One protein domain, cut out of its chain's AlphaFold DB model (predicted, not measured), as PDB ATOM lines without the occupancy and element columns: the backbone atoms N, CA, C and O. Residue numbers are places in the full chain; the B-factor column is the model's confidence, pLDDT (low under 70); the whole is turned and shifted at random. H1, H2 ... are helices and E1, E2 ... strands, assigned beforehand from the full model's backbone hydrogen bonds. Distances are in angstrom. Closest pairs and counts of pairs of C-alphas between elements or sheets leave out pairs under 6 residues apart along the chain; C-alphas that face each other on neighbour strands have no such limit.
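AT A GLANCE: This is residues 96 to 200 of the 201 residues of an uncharacterized protein of Actinocrispum wychmicini (UniProt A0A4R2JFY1). An antiparallel sheet of five strands, curled like part of a barrel, wraps round helix H2, with the short helix H1 over the same face. The hairpin of E4 and E5 makes a long arm, and its tip, residues 164 to 169, sticks out free. The printed part has 105 residues, with two named helices and five named strands in the order H1 E1 E2 E3 E4 E5 H2; 51 residues, under half, are in these elements, and the class is mixed, helices and strands. The strands form a meander, each the antiparallel neighbour of the one before. The whole is compact, with a radius of gyration of the C-alphas of 13.5 A, and elongated, spanning 49 by 28 by 26 A.

HOW THE PARTS SIT: H1, residues 107 to 111, is on the sheet at a height of 6.2 A and only just lies over E2, residues 125 to 131, with 3 of its 5 C-alphas falling on it; the closest C-alphas are those of Ala 110 and Tyr 129, 5.1 A apart. Edge strand E1, residues 117 to 119, forms a hairpin with E2, with N 118 and O 126 at 2.9 A, within hydrogen-bond range. E2 and E3, residues 136 to 141, form the next hairpin, with N 129 and O 138 at 2.9 A. E3 and E4, residues 153 to 163, are a hairpin with N 137 and O 157 at 2.8 A. E4 and edge strand E5, residues 170 to 178, are one with N 160 and O 173 at 2.8 A. The strongly twisted sheet curls round H2, residues 190 to 199, in two layers, a helix on one face of a sheet; the closest C-alphas of E5 and H2 are those of Pro 176 and Ala 193, 5.6 A apart. H1 and H2 are close but not clearly touching, at 7.0 A between the C-alphas of Leu 107 and Trp 190. E1 and E5 are apart. In both helices every O i to N i+4 pair is within hydrogen-bond range.

IN THESE COORDINATES: H1 begins at C-alpha 107, (250.365, 370.015, 267.933), and measures 6.1 A; E1 measures 7.1 A, E2 19.1 A and E3 16.3 A. E4 measures 30.8 A, E5 26.1 A and H2 14.4 A, ending at C-alpha 199, (246.891, 377.845, 251.834).

THE WHOLE: The two C-alphas farthest apart, those of His 145 and Glu 166, are 49.8 A apart. The printed part has no cut; the links E3 to E4 and E5 to H2 are long. The mean pLDDT of the printed part is 90.5, and residues 144 to 150 are under 70.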
ATOM      1  N   PRO A  96     244.263 375.918 272.984       91.44
ATOM      2  CA  PRO A  96     243.700 375.691 271.658       91.44
ATOM      3  C   PRO A  96     244.588 374.842 270.742       91.44
ATOM      4  O   PRO A  96     244.055 374.106 269.923       91.44
ATOM      5  N   GLU A  97     245.915 374.893 270.894       92.38
ATOM      6  CA  GLU A  97     246.880 374.163 270.055       92.38
ATOM      7  C   GLU A  97     246.945 372.661 270.391       92.38
ATOM      8  O   GLU A  97     247.507 371.856 269.640       92.38
ATOM      9  N   HIS A  98     246.359 372.253 271.521       91.50
ATOM     10  CA  HIS A  98     246.297 370.853 271.946       91.50
ATOM     11  C   HIS A  98     245.222 370.066 271.189       91.50
ATOM     12  O   HIS A  98     245.220 368.832 271.209       91.50
ATOM     13  N   ARG A  99     244.317 370.760 270.491       90.62
ATOM     14  CA  ARG A  99     243.182 370.184 269.764       90.62
ATOM     15  C   ARG A  99     243.276 370.561 268.293       90.62
ATOM     16  O   ARG A  99     243.788 371.615 267.953       90.62
ATOM     17  N   SER A 100     242.761 369.713 267.411       90.38
ATOM     18  CA  SER A 100     242.679 370.061 265.990       90.38
ATOM     19  C   SER A 100     241.717 371.231 265.762       90.38
ATOM     20  O   SER A 100     240.690 371.339 266.432       90.38
ATOM     21  N   ALA A 101     242.025 372.060 264.770       88.06
ATOM     22  CA  ALA A 101     241.182 373.153 264.301       88.06
ATOM     23  C   ALA A 101     240.985 373.054 262.783       88.06
ATOM     24  O   ALA A 101     241.706 372.332 262.088       88.06
ATOM     25  N   ASP A 102     240.031 373.803 262.233       82.88
ATOM     26  CA  ASP A 102     239.831 373.826 260.786       82.88
ATOM     27  C   ASP A 102     241.129 374.237 260.070       82.88
ATOM     28  O   ASP A 102     241.731 375.285 260.337       82.88
ATOM     29  N   GLY A 103     241.591 373.350 259.186       84.81
ATOM     30  CA  GLY A 103     242.828 373.518 258.428       84.81
ATOM     31  C   GLY A 103     244.128 373.289 259.207       84.81
ATOM     32  O   GLY A 103     245.191 373.604 258.675       84.81
ATOM     33  N   SER A 104     244.081 372.748 260.430       92.44
ATOM     34  CA  SER A 104     245.285 372.472 261.221       92.44
ATOM     35  C   SER A 104     245.132 371.286 262.186       92.44
ATOM     36  O   SER A 104     244.110 371.164 262.861       92.44
ATOM     37  N   PRO A 105     246.148 370.419 262.328       94.38
ATOM     38  CA  PRO A 105     246.107 369.338 263.304       94.38
ATOM     39  C   PRO A 105     246.490 369.827 264.711       94.38
ATOM     40  O   PRO A 105     247.179 370.838 264.839       94.38
ATOM     41  N   SER A 106     246.142 369.054 265.746       93.88
ATOM     42  CA  SER A 106     246.710 369.211 267.096       93.88
ATOM     43  C   SER A 106     248.242 369.137 267.066       93.88
ATOM     44  O   SER A 106     248.819 368.231 266.447       93.88
ATOM     45  N   LEU A 107     248.912 370.053 267.773       93.88
ATOM     46  CA  LEU A 107     250.365 370.015 267.933       93.88
ATOM     47  C   LEU A 107     250.809 368.753 268.680       93.88
ATOM     48  O   LEU A 107     251.796 368.121 268.299       93.88
ATOM     49  N   VAL A 108     250.086 368.379 269.736       92.19
ATOM     50  CA  VAL A 108     250.419 367.222 270.579       92.19
ATOM     51  C   VAL A 108     250.390 365.943 269.743       92.19
ATOM     52  O   VAL A 108     251.326 365.145 269.814       92.19
ATOM     53  N   ASP A 109     249.391 365.778 268.876       91.19
ATOM     54  CA  ASP A 109     249.310 364.626 267.971       91.19
ATOM     55  C   ASP A 109     250.409 364.653 266.899       91.19
ATOM     56  O   ASP A 109     251.001 363.615 266.567       91.19
ATOM     57  N   ALA A 110     250.720 365.845 266.373       92.25
ATOM     58  CA  ALA A 110     251.778 366.037 265.387       92.25
ATOM     59  C   ALA A 110     253.147 365.680 265.975       92.25
ATOM     60  O   ALA A 110     253.950 365.023 265.318       92.25
ATOM     61  N   LEU A 111     253.400 366.038 267.232       91.69
ATOM     62  CA  LEU A 111     254.604 365.670 267.971       91.69
ATOM     63  C   LEU A 111     254.588 364.215 268.458       91.69
ATOM     64  O   LEU A 111     255.650 363.600 268.567       91.69
ATOM     65  N   GLY A 112     253.399 363.645 268.673       87.50
ATOM     66  CA  GLY A 112     253.173 362.252 269.063       87.50
ATOM     67  C   GLY A 112     253.640 361.235 268.021       87.50
ATOM     68  O   GLY A 112     253.764 360.039 268.302       87.50
ATOM     69  N   GLY A 113     253.905 361.700 266.796       80.69
ATOM     70  CA  GLY A 113     254.324 360.866 265.675       80.69
ATOM     71  C   GLY A 113     253.189 360.049 265.058       80.69
ATOM     72  O   GLY A 113     253.472 359.203 264.207       80.69
ATOM     73  N   GLY A 114     251.944 360.302 265.476       77.00
ATOM     74  CA  GLY A 114     250.742 359.640 264.969       77.00
ATOM     75  C   GLY A 114     250.361 360.082 263.560       77.00
ATOM     76  O   GLY A 114     249.737 359.315 262.833       77.00
ATOM     77  N   GLY A 115     250.797 361.271 263.144       84.12
ATOM     78  CA  GLY A 115     250.495 361.769 261.810       84.12
ATOM     79  C   GLY A 115     249.105 362.315 261.629       84.12
ATOM     80  O   GLY A 115     248.424 361.860 260.709       84.12
ATOM     81  N   PRO A 116     248.655 363.240 262.490       89.81
ATOM     82  CA  PRO A 116     247.317 363.782 262.376       89.81
ATOM     83  C   PRO A 116     247.112 364.373 260.981       89.81
ATOM     84  O   PRO A 116     247.912 365.180 260.490       89.81
ATOM     85  N   GLY A 117     246.044 363.909 260.337       90.56
ATOM     86  CA  GLY A 117     245.603 364.415 259.050       90.56
ATOM     87  C   GLY A 117     244.808 365.704 259.216       90.56
ATOM     88  O   GLY A 117     244.029 365.836 260.157       90.56
ATOM     89  N   PHE A 118     244.971 366.636 258.289       93.62
ATOM     90  CA  PHE A 118     244.203 367.877 258.222       93.62
ATOM     91  C   PHE A 118     243.994 368.289 256.761       93.62
ATOM     92  O   PHE A 118     244.702 367.827 255.866       93.62
ATOM     93  N   ARG A 119     242.982 369.117 256.489       94.00
ATOM     94  CA  ARG A 119     242.616 369.519 255.122       94.00
ATOM     95  C   ARG A 119     243.254 370.858 254.754       94.00
ATOM     96  O   ARG A 119     243.100 371.826 255.488       94.00
ATOM     97  N   ALA A 120     243.945 370.902 253.618       94.25
ATOM     98  CA  ALA A 120     244.400 372.134 252.973       94.25
ATOM     99  C   ALA A 120     243.220 372.920 252.368       94.25
ATOM    100  O   ALA A 120     242.121 372.375 252.225       94.25
ATOM    101  N   GLN A 121     243.449 374.174 251.958       92.62
ATOM    102  CA  GLN A 121     242.415 375.007 251.326       92.62
ATOM    103  C   GLN A 121     241.931 374.431 249.987       92.62
ATOM    104  O   GLN A 121     240.742 374.503 249.686       92.62
ATOM    105  N   SER A 122     242.815 373.780 249.226       92.38
ATOM    106  CA  SER A 122     242.458 373.013 248.021       92.38
ATOM    107  C   SER A 122     241.595 371.770 248.285       92.38
ATOM    108  O   SER A 122     241.154 371.110 247.345       92.38
ATOM    109  N   GLY A 123     241.373 371.399 249.551       92.31
ATOM    110  CA  GLY A 123     240.674 370.177 249.948       92.31
ATOM    111  C   GLY A 123     241.567 368.933 250.002       92.31
ATOM    112  O   GLY A 123     241.109 367.870 250.428       92.31
ATOM    113  N   VAL A 124     242.846 369.036 249.635       92.44
ATOM    114  CA  VAL A 124     243.813 367.935 249.756       92.44
ATOM    115  C   VAL A 124     244.076 367.607 251.229       92.44
ATOM    116  O   VAL A 124     244.164 368.501 252.070       92.44
ATOM    117  N   THR A 125     244.209 366.319 251.565       93.25
ATOM    118  CA  THR A 125     244.617 365.916 252.919       93.25
ATOM    119  C   THR A 125     246.131 365.978 253.067       93.25
ATOM    120  O   THR A 125     246.880 365.341 252.319       93.25
ATOM    121  N   LEU A 126     246.564 366.711 254.083       94.25
ATOM    122  CA  LEU A 126     247.934 366.798 254.551       94.25
ATOM    123  C   LEU A 126     248.076 366.068 255.882       94.25
ATOM    124  O   LEU A 126     247.094 365.797 256.567       94.25
ATOM    125  N   VAL A 127     249.309 365.746 256.245       94.31
ATOM    126  CA  VAL A 127     249.656 365.053 257.485       94.31
ATOM    127  C   VAL A 127     250.916 365.666 258.089       94.31
ATOM    128  O   VAL A 127     251.857 365.986 257.357       94.31
ATOM    129  N   ALA A 128     250.942 365.828 259.415       94.06
ATOM    130  CA  ALA A 128     252.055 366.450 260.139       94.06
ATOM    131  C   ALA A 128     252.848 365.440 260.988       94.06
ATOM    132  O   ALA A 128     252.258 364.622 261.688       94.06
ATOM    133  N   TYR A 129     254.184 365.506 260.965       90.75
ATOM    134  CA  TYR A 129     255.064 364.595 261.718       90.75
ATOM    135  C   TYR A 129     256.264 365.298 262.320       90.75
ATOM    136  O   TYR A 129     256.830 366.188 261.682       90.75
ATOM    137  N   PRO A 130     256.775 364.828 263.465       90.62
ATOM    138  CA  PRO A 130     257.991 365.378 264.010       90.62
ATOM    139  C   PRO A 130     259.177 364.858 263.188       90.62
ATOM    140  O   PRO A 130     259.381 363.654 263.025       90.62
ATOM    141  N   ASP A 131     259.993 365.777 262.691       88.50
ATOM    142  CA  ASP A 131     261.331 365.504 262.189       88.50
ATOM    143  C   ASP A 131     262.342 365.864 263.278       88.50
ATOM    144  O   ASP A 131     262.723 367.023 263.462       88.50
ATOM    145  N   HIS A 132     262.766 364.851 264.032       83.19
ATOM    146  CA  HIS A 132     263.741 365.035 265.104       83.19
ATOM    147  C   HIS A 132     265.154 365.339 264.586       83.19
ATOM    148  O   HIS A 132     265.926 365.968 265.310       83.19
ATOM    149  N   ASP A 133     265.486 364.943 263.354       83.12
ATOM    150  CA  ASP A 133     266.812 365.176 262.780       83.12
ATOM    151  C   ASP A 133     266.971 366.644 262.389       83.12
ATOM    152  O   ASP A 133     267.981 367.273 262.723       83.12
ATOM    153  N   SER A 134     265.932 367.202 261.764       83.88
ATOM    154  CA  SER A 134     265.891 368.602 261.323       83.88
ATOM    155  C   SER A 134     265.310 369.562 262.366       83.88
ATOM    156  O   SER A 134     265.303 370.769 262.128       83.88
ATOM    157  N   ARG A 135     264.822 369.047 263.504       86.94
ATOM    158  CA  ARG A 135     264.147 369.806 264.578       86.94
ATOM    159  C   ARG A 135     262.970 370.643 264.074       86.94
ATOM    160  O   ARG A 135     262.879 371.843 264.325       86.94
ATOM    161  N   ARG A 136     262.110 370.003 263.289       91.75
ATOM    162  CA  ARG A 136     260.961 370.625 262.623       91.75
ATOM    163  C   ARG A 136     259.758 369.702 262.708       91.75
ATOM    164  O   ARG A 136     259.904 368.518 263.002       91.75
ATOM    165  N   VAL A 137     258.583 370.221 262.392       94.00
ATOM    166  CA  VAL A 137     257.431 369.401 262.018       94.00
ATOM    167  C   VAL A 137     257.345 369.389 260.495       94.00
ATOM    168  O   VAL A 137     257.293 370.442 259.868       94.00
ATOM    169  N   LYS A 138     257.399 368.209 259.881       94.50
ATOM    170  CA  LYS A 138     257.201 368.018 258.440       94.50
ATOM    171  C   LYS A 138     255.715 367.951 258.133       94.50
ATOM    172  O   LYS A 138     254.989 367.253 258.836       94.50
ATOM    173  N   ILE A 139     255.300 368.615 257.061       95.44
ATOM    174  CA  ILE A 139     253.951 368.532 256.509       95.44
ATOM    175  C   ILE A 139     254.051 367.888 255.131       95.44
ATOM    176  O   ILE A 139     254.766 368.382 254.257       95.44
ATOM    177  N   CYS A 140     253.346 366.777 254.948       94.62
ATOM    178  CA  CYS A 140     253.368 365.993 253.719       94.62
ATOM    179  C   CYS A 140     251.954 365.793 253.175       94.62
ATOM    180  O   CYS A 140     250.987 365.823 253.935       94.62
ATOM    181  N   HIS A 141     251.834 365.493 251.883       93.44
ATOM    182  CA  HIS A 141     250.608 364.900 251.355       93.44
ATOM    183  C   HIS A 141     250.313 363.574 252.060       93.44
ATOM    184  O   HIS A 141     251.229 362.796 252.345       93.44
ATOM    185  N   GLN A 142     249.041 363.274 252.310       90.44
ATOM    186  CA  GLN A 142     248.672 361.946 252.787       90.44
ATOM    187  C   GLN A 142     248.998 360.898 251.709       90.44
ATOM    188  O   GLN A 142     248.526 360.986 250.577       90.44
ATOM    189  N   SER A 143     249.814 359.899 252.058       80.75
ATOM    190  CA  SER A 143     250.126 358.799 251.142       80.75
ATOM    191  C   SER A 143     248.923 357.853 251.006       80.75
ATOM    192  O   SER A 143     248.350 357.466 252.029       80.75
ATOM    193  N   PRO A 144     248.581 357.390 249.786       69.00
ATOM    194  CA  PRO A 144     247.500 356.424 249.570       69.00
ATOM    195  C   PRO A 144     247.762 355.062 250.228       69.00
ATOM    196  O   PRO A 144     246.828 354.306 250.476       69.00
ATOM    197  N   HIS A 145     249.015 354.746 250.567       67.62
ATOM    198  CA  HIS A 145     249.364 353.501 251.254       67.62
ATOM    199  C   HIS A 145     249.194 353.575 252.777       67.62
ATOM    200  O   HIS A 145     249.686 352.694 253.480       67.62
ATOM    201  N   ASN A 146     248.559 354.636 253.299       59.25
ATOM    202  CA  ASN A 146     248.437 354.916 254.733       59.25
ATOM    203  C   ASN A 146     249.775 354.840 255.479       59.25
ATOM    204  O   ASN A 146     249.792 354.664 256.695       59.25
ATOM    205  N   HIS A 147     250.903 354.975 254.769       61.50
ATOM    206  CA  HIS A 147     252.190 355.053 255.422       61.50
ATOM    207  C   HIS A 147     252.464 356.528 255.726       61.50
ATOM    208  O   HIS A 147     252.796 357.291 254.816       61.50
ATOM    209  N   PRO A 148     252.334 356.949 256.993       55.34
ATOM    210  CA  PRO A 148     252.372 358.349 257.396       55.34
ATOM    211  C   PRO A 148     253.573 359.142 256.843       55.34
ATOM    212  O   PRO A 148     253.481 360.323 256.530       55.34
ATOM    213  N   ARG A 149     254.719 358.473 256.677       65.31
ATOM    214  CA  ARG A 149     256.025 359.102 256.417       65.31
ATOM    215  C   ARG A 149     256.479 359.139 254.954       65.31
ATOM    216  O   ARG A 149     257.611 359.537 254.707       65.31
ATOM    217  N   THR A 150     255.668 358.673 254.004       69.62
ATOM    218  CA  THR A 150     256.105 358.493 252.600       69.62
ATOM    219  C   THR A 150     255.497 359.491 251.621       69.62
ATOM    220  O   THR A 150     255.831 359.462 250.440       69.62
ATOM    221  N   GLY A 151     254.606 360.369 252.082       82.50
ATOM    222  CA  GLY A 151     254.053 361.431 251.250       82.50
ATOM    223  C   GLY A 151     255.104 362.456 250.829       82.50
ATOM    224  O   GLY A 151     256.069 362.702 251.558       82.50
ATOM    225  N   ALA A 152     254.889 363.086 249.671       91.12
ATOM    226  CA  ALA A 152     255.711 364.207 249.232       91.12
ATOM    227  C   ALA A 152     255.628 365.347 250.259       91.12
ATOM    228  O   ALA A 152     254.536 365.714 250.700       91.12
ATOM    229  N   VAL A 153     256.791 365.867 250.659       94.00
ATOM    230  CA  VAL A 153     256.895 366.984 251.605       94.00
ATOM    231  C   VAL A 153     256.405 368.247 250.915       94.00
ATOM    232  O   VAL A 153     256.850 368.566 249.818       94.00
ATOM    233  N   VAL A 154     255.517 368.963 251.590       95.69
ATOM    234  CA  VAL A 154     254.911 370.202 251.097       95.69
ATOM    235  C   VAL A 154     255.483 371.413 251.823       95.69
ATOM    236  O   VAL A 154     255.697 372.470 251.232       95.69
ATOM    237  N   GLY A 155     255.837 371.229 253.093       96.75
ATOM    238  CA  GLY A 155     256.539 372.224 253.881       96.75
ATOM    239  C   GLY A 155     257.046 371.666 255.202       96.75
ATOM    240  O   GLY A 155     256.874 370.489 255.536       96.75
ATOM    241  N   THR A 156     257.691 372.531 255.970       97.06
ATOM    242  CA  THR A 156     258.132 372.254 257.334       97.06
ATOM    243  C   THR A 156     257.831 373.442 258.226       97.06
ATOM    244  O   THR A 156     257.869 374.576 257.768       97.06
ATOM    245  N   VAL A 157     257.603 373.195 259.507       96.94
ATOM    246  CA  VAL A 157     257.442 374.237 260.516       96.94
ATOM    247  C   VAL A 157     258.565 374.100 261.532       96.94
ATOM    248  O   VAL A 157     258.768 373.031 262.112       96.94
ATOM    249  N   ARG A 158     259.327 375.173 261.738       95.31
ATOM    250  CA  ARG A 158     260.331 375.274 262.803       95.31
ATOM    251  C   ARG A 158     259.734 376.036 263.981       95.31
ATOM    252  O   ARG A 158     259.128 377.077 263.759       95.31
ATOM    253  N   VAL A 159     259.966 375.567 265.206       93.62
ATOM    254  CA  VAL A 159     259.721 376.366 266.417       93.62
ATOM    255  C   VAL A 159     261.009 377.054 266.856       93.62
ATOM    256  O   VAL A 159     262.095 376.474 266.746       93.62
ATOM    257  N   THR A 160     260.878 378.263 267.378       92.94
ATOM    258  CA  THR A 160     261.922 378.948 268.139       92.94
ATOM    259  C   THR A 160     261.378 379.247 269.528       92.94
ATOM    260  O   THR A 160     260.265 379.755 269.654       92.94
ATOM    261  N   PHE A 161     262.166 378.923 270.549       92.56
ATOM    262  CA  PHE A 161     261.852 379.192 271.947       92.56
ATOM    263  C   PHE A 161     262.622 380.427 272.398       92.56
ATOM    264  O   PHE A 161     263.835 380.497 272.181       92.56
ATOM    265  N   THR A 162     261.938 381.355 273.054       93.25
ATOM    266  CA  THR A 162     262.567 382.499 273.715       93.25
ATOM    267  C   THR A 162     262.158 382.479 275.177       93.25
ATOM    268  O   THR A 162     260.968 382.469 275.475       93.25
ATOM    269  N   THR A 163     263.137 382.435 276.074       91.44
ATOM    270  CA  THR A 163     262.905 382.464 277.520       91.44
ATOM    271  C   THR A 163     263.061 383.892 278.016       91.44
ATOM    272  O   THR A 163     264.093 384.515 277.759       91.44
ATOM    273  N   ASP A 164     262.048 384.395 278.707       90.81
ATOM    274  CA  ASP A 164     262.109 385.655 279.430       90.81
ATOM    275  C   ASP A 164     263.093 385.528 280.602       90.81
ATOM    276  O   ASP A 164     263.126 384.519 281.312       90.81
ATOM    277  N   ALA A 165     263.955 386.529 280.761       87.69
ATOM    278  CA  ALA A 165     264.996 386.517 281.778       87.69
ATOM    279  C   ALA A 165     264.461 386.813 283.188       87.69
ATOM    280  O   ALA A 165     265.123 386.441 284.157       87.69
ATOM    281  N   GLU A 166     263.312 387.484 283.312       88.69
ATOM    282  CA  GLU A 166     262.774 387.931 284.599       88.69
ATOM    283  C   GLU A 166     261.985 386.830 285.310       88.69
ATOM    284  O   GLU A 166     262.241 386.549 286.483       88.69
ATOM    285  N   ASP A 167     261.057 386.176 284.610       88.31
ATOM    286  CA  ASP A 167     260.154 385.172 285.190       88.31
ATOM    287  C   ASP A 167     260.377 383.746 284.652       88.31
ATOM    288  O   ASP A 167     259.803 382.782 285.167       88.31
ATOM    289  N   GLY A 168     261.247 383.582 283.648       86.69
ATOM    290  CA  GLY A 168     261.504 382.296 283.005       86.69
ATOM    291  C   GLY A 168     260.379 381.824 282.078       86.69
ATOM    292  O   GLY A 168     260.407 380.662 281.657       86.69
ATOM    293  N   ALA A 169     259.404 382.681 281.750       90.56
ATOM    294  CA  ALA A 169     258.344 382.373 280.802       90.56
ATOM    295  C   ALA A 169     258.931 382.053 279.426       90.56
ATOM    296  O   ALA A 169     259.854 382.706 278.944       90.56
ATOM    297  N   VAL A 170     258.397 381.031 278.764       92.69
ATOM    298  CA  VAL A 170     258.842 380.640 277.427       92.69
ATOM    299  C   VAL A 170     257.793 381.063 276.411       92.69
ATOM    300  O   VAL A 170     256.649 380.625 276.463       92.69
ATOM    301  N   SER A 171     258.207 381.883 275.450       92.12
ATOM    302  CA  SER A 171     257.416 382.225 274.270       92.12
ATOM    303  C   SER A 171     257.867 381.405 273.063       92.12
ATOM    304  O   SER A 171     259.050 381.082 272.898       92.12
ATOM    305  N   LEU A 172     256.901 381.031 272.226       93.75
ATOM    306  CA  LEU A 172     257.113 380.201 271.048       93.75
ATOM    307  C   LEU A 172     256.784 381.004 269.794       93.75
ATOM    308  O   LEU A 172     255.777 381.703 269.725       93.75
ATOM    309  N   THR A 173     257.632 380.864 268.782       95.62
ATOM    310  CA  THR A 173     257.361 381.370 267.435       95.62
ATOM    311  C   THR A 173     257.532 380.261 266.413       95.62
ATOM    312  O   THR A 173     258.455 379.446 266.500       95.62
ATOM    313  N   TRP A 174     256.636 380.230 265.435       96.94
ATOM    314  CA  TRP A 174     256.534 379.191 264.423       96.94
ATOM    315  C   TRP A 174     256.876 379.771 263.054       96.94
ATOM    316  O   TRP A 174     256.242 380.717 262.590       96.94
ATOM    317  N   THR A 175     257.885 379.204 262.397       97.81
ATOM    318  CA  THR A 175     258.330 379.604 261.055       97.81
ATOM    319  C   THR A 175     258.023 378.480 260.061       97.81
ATOM    320  O   THR A 175     258.783 377.501 260.000       97.81
ATOM    321  N   PRO A 176     256.910 378.565 259.315       98.06
ATOM    322  CA  PRO A 176     256.638 377.685 258.187       98.06
ATOM    323  C   PRO A 176     257.509 378.027 256.967       98.06
ATOM    324  O   PRO A 176     257.603 379.180 256.546       98.06
ATOM    325  N   THR A 177     258.094 376.994 256.365       98.25
ATOM    326  CA  THR A 177     258.889 377.053 255.132       98.25
ATOM    327  C   THR A 177     258.338 376.023 254.143       98.25
ATOM    328  O   THR A 177     258.172 374.853 254.501       98.25
ATOM    329  N   LEU A 178     258.079 376.425 252.902       98.00
ATOM    330  CA  LEU A 178     257.637 375.536 251.825       98.00
ATOM    331  C   LEU A 178     258.740 374.572 251.375       98.00
ATOM    332  O   LEU A 178     259.928 374.795 251.606       98.00
ATOM    333  N   ALA A 179     258.358 373.503 250.674       95.38
ATOM    334  CA  ALA A 179     259.305 372.521 250.138       95.38
ATOM    335  C   ALA A 179     260.331 373.122 249.158       95.38
ATOM    336  O   ALA A 179     261.444 372.611 249.049       95.38
ATOM    337  N   ASN A 180     259.988 374.220 248.478       95.31
ATOM    338  CA  ASN A 180     260.905 374.967 247.609       95.31
ATOM    339  C   ASN A 180     261.853 375.913 248.378       95.31
ATOM    340  O   ASN A 180     262.656 376.601 247.752       95.31
ATOM    341  N   GLY A 181     261.758 375.967 249.710       95.31
ATOM    342  CA  GLY A 181     262.581 376.811 250.574       95.31
ATOM    343  C   GLY A 181     262.022 378.208 250.851       95.31
ATOM    344  O   GLY A 181     262.660 378.953 251.587       95.31
ATOM    345  N   ALA A 182     260.860 378.579 250.303       97.06
ATOM    346  CA  ALA A 182     260.249 379.877 250.589       97.06
ATOM    347  C   ALA A 182     259.704 379.935 252.027       97.06
ATOM    348  O   ALA A 182     258.894 379.093 252.421       97.06
ATOM    349  N   ASP A 183     260.122 380.940 252.797       96.88
ATOM    350  CA  ASP A 183     259.584 381.219 254.130       96.88
ATOM    351  C   ASP A 183     258.254 381.978 254.026       96.88
ATOM    352  O   ASP A 183     258.143 382.950 253.280       96.88
ATOM    353  N   LEU A 184     257.249 381.558 254.801       97.62
ATOM    354  CA  LEU A 184     255.915 382.181 254.807       97.62
ATOM    355  C   LEU A 184     255.726 383.190 255.953       97.62
ATOM    356  O   LEU A 184     254.612 383.632 256.215       97.62
ATOM    357  N   GLY A 185     256.807 383.556 256.645       97.25
ATOM    358  CA  GLY A 185     256.787 384.471 257.785       97.25
ATOM    359  C   GLY A 185     256.906 383.767 259.137       97.25
ATOM    360  O   GLY A 185     257.365 382.629 259.234       97.25
ATOM    361  N   THR A 186     256.548 384.486 260.201       97.56
ATOM    362  CA  THR A 186     256.605 384.001 261.589       97.56
ATOM    363  C   THR A 186     255.250 384.187 262.254       97.56
ATOM    364  O   THR A 186     254.637 385.243 262.119       97.56
ATOM    365  N   TYR A 187     254.810 383.168 262.986       97.38
ATOM    366  CA  TYR A 187     253.502 383.101 263.630       97.38
ATOM    367  C   TYR A 187     253.662 382.833 265.126       97.38
ATOM    368  O   TYR A 187     254.580 382.123 265.538       97.38
ATOM    369  N   SER A 188     252.765 383.376 265.945       94.50
ATOM    370  CA  SER A 188     252.690 383.064 267.378       94.50
ATOM    371  C   SER A 188     251.976 381.736 267.651       94.50
ATOM    372  O   SER A 188     252.256 381.091 268.655       94.50
ATOM    373  N   GLY A 189     251.084 381.310 266.748       94.81
ATOM    374  CA  GLY A 189     250.306 380.075 266.859       94.81
ATOM    375  C   GLY A 189     250.780 378.973 265.912       94.81
ATOM    376  O   GLY A 189     251.181 379.235 264.773       94.81
ATOM    377  N   TRP A 190     250.697 377.729 266.380       95.94
ATOM    378  CA  TRP A 190     250.981 376.539 265.575       95.94
ATOM    379  C   TRP A 190     249.927 376.380 264.474       95.94
ATOM    380  O   TRP A 190     250.277 376.172 263.307       95.94
ATOM    381  N   HIS A 191     248.652 376.585 264.810       96.38
ATOM    382  CA  HIS A 191     247.558 376.511 263.848       96.38
ATOM    383  C   HIS A 191     247.719 377.453 262.655       96.38
ATOM    384  O   HIS A 191     247.513 377.042 261.510       96.38
ATOM    385  N   ASP A 192     248.123 378.699 262.892       96.56
ATOM    386  CA  ASP A 192     248.291 379.673 261.814       96.56
ATOM    387  C   ASP A 192     249.467 379.307 260.902       96.56
ATOM    388  O   ASP A 192     249.352 379.411 259.679       96.56
ATOM    389  N   ALA A 193     250.558 378.779 261.465       97.25
ATOM    390  CA  ALA A 193     251.682 378.278 260.678       97.25
ATOM    391  C   ALA A 193     251.289 377.082 259.788       97.25
ATOM    392  O   ALA A 193     251.701 377.005 258.627       97.25
ATOM    393  N   CYS A 194     250.464 376.161 260.297       96.81
ATOM    394  CA  CYS A 194     249.925 375.049 259.511       96.81
ATOM    395  C   CYS A 194     248.987 375.519 258.401       96.81
ATOM    396  O   CYS A 194     249.129 375.072 257.259       96.81
ATOM    397  N   ARG A 195     248.068 376.442 258.704       96.06
ATOM    398  CA  ARG A 195     247.159 377.011 257.701       96.06
ATOM    399  C   ARG A 195     247.909 377.786 256.624       96.06
ATOM    400  O   ARG A 195     247.515 377.700 255.468       96.06
ATOM    401  N   ALA A 196     248.998 378.477 256.966       97.31
ATOM    402  CA  ALA A 196     249.841 379.160 255.987       97.31
ATOM    403  C   ALA A 196     250.399 378.182 254.943       97.31
ATOM    404  O   ALA A 196     250.302 378.448 253.749       97.31
ATOM    405  N   ILE A 197     250.898 377.014 255.371       96.94
ATOM    406  CA  ILE A 197     251.311 375.948 254.443       96.94
ATOM    407  C   ILE A 197     250.095 375.388 253.695       96.94
ATOM    408  O   ILE A 197     250.146 375.216 252.487       96.94
ATOM    409  N   GLY A 198     248.980 375.129 254.381       95.56
ATOM    410  CA  GLY A 198     247.758 374.605 253.760       95.56
ATOM    411  C   GLY A 198     247.091 375.549 252.748       95.56
ATOM    412  O   GLY A 198     246.285 375.086 251.947       95.56
ATOM    413  N   ALA A 199     247.403 376.847 252.773       95.62
ATOM    414  CA  ALA A 199     246.891 377.845 251.834       95.62
ATOM    415  C   ALA A 199     247.675 377.894 250.514       95.62
ATOM    416  O   ALA A 199     247.182 378.420 249.521       95.62
ATOM    417  N   THR A 200     248.894 377.350 250.484       94.31
ATOM    418  CA  THR A 200     249.743 377.327 249.280       94.31
ATOM    419  C   THR A 200     249.608 376.036 248.471       94.31
ATOM    420  O   THR A 200     250.368 375.823 247.528       94.31
TER     421      THR A 200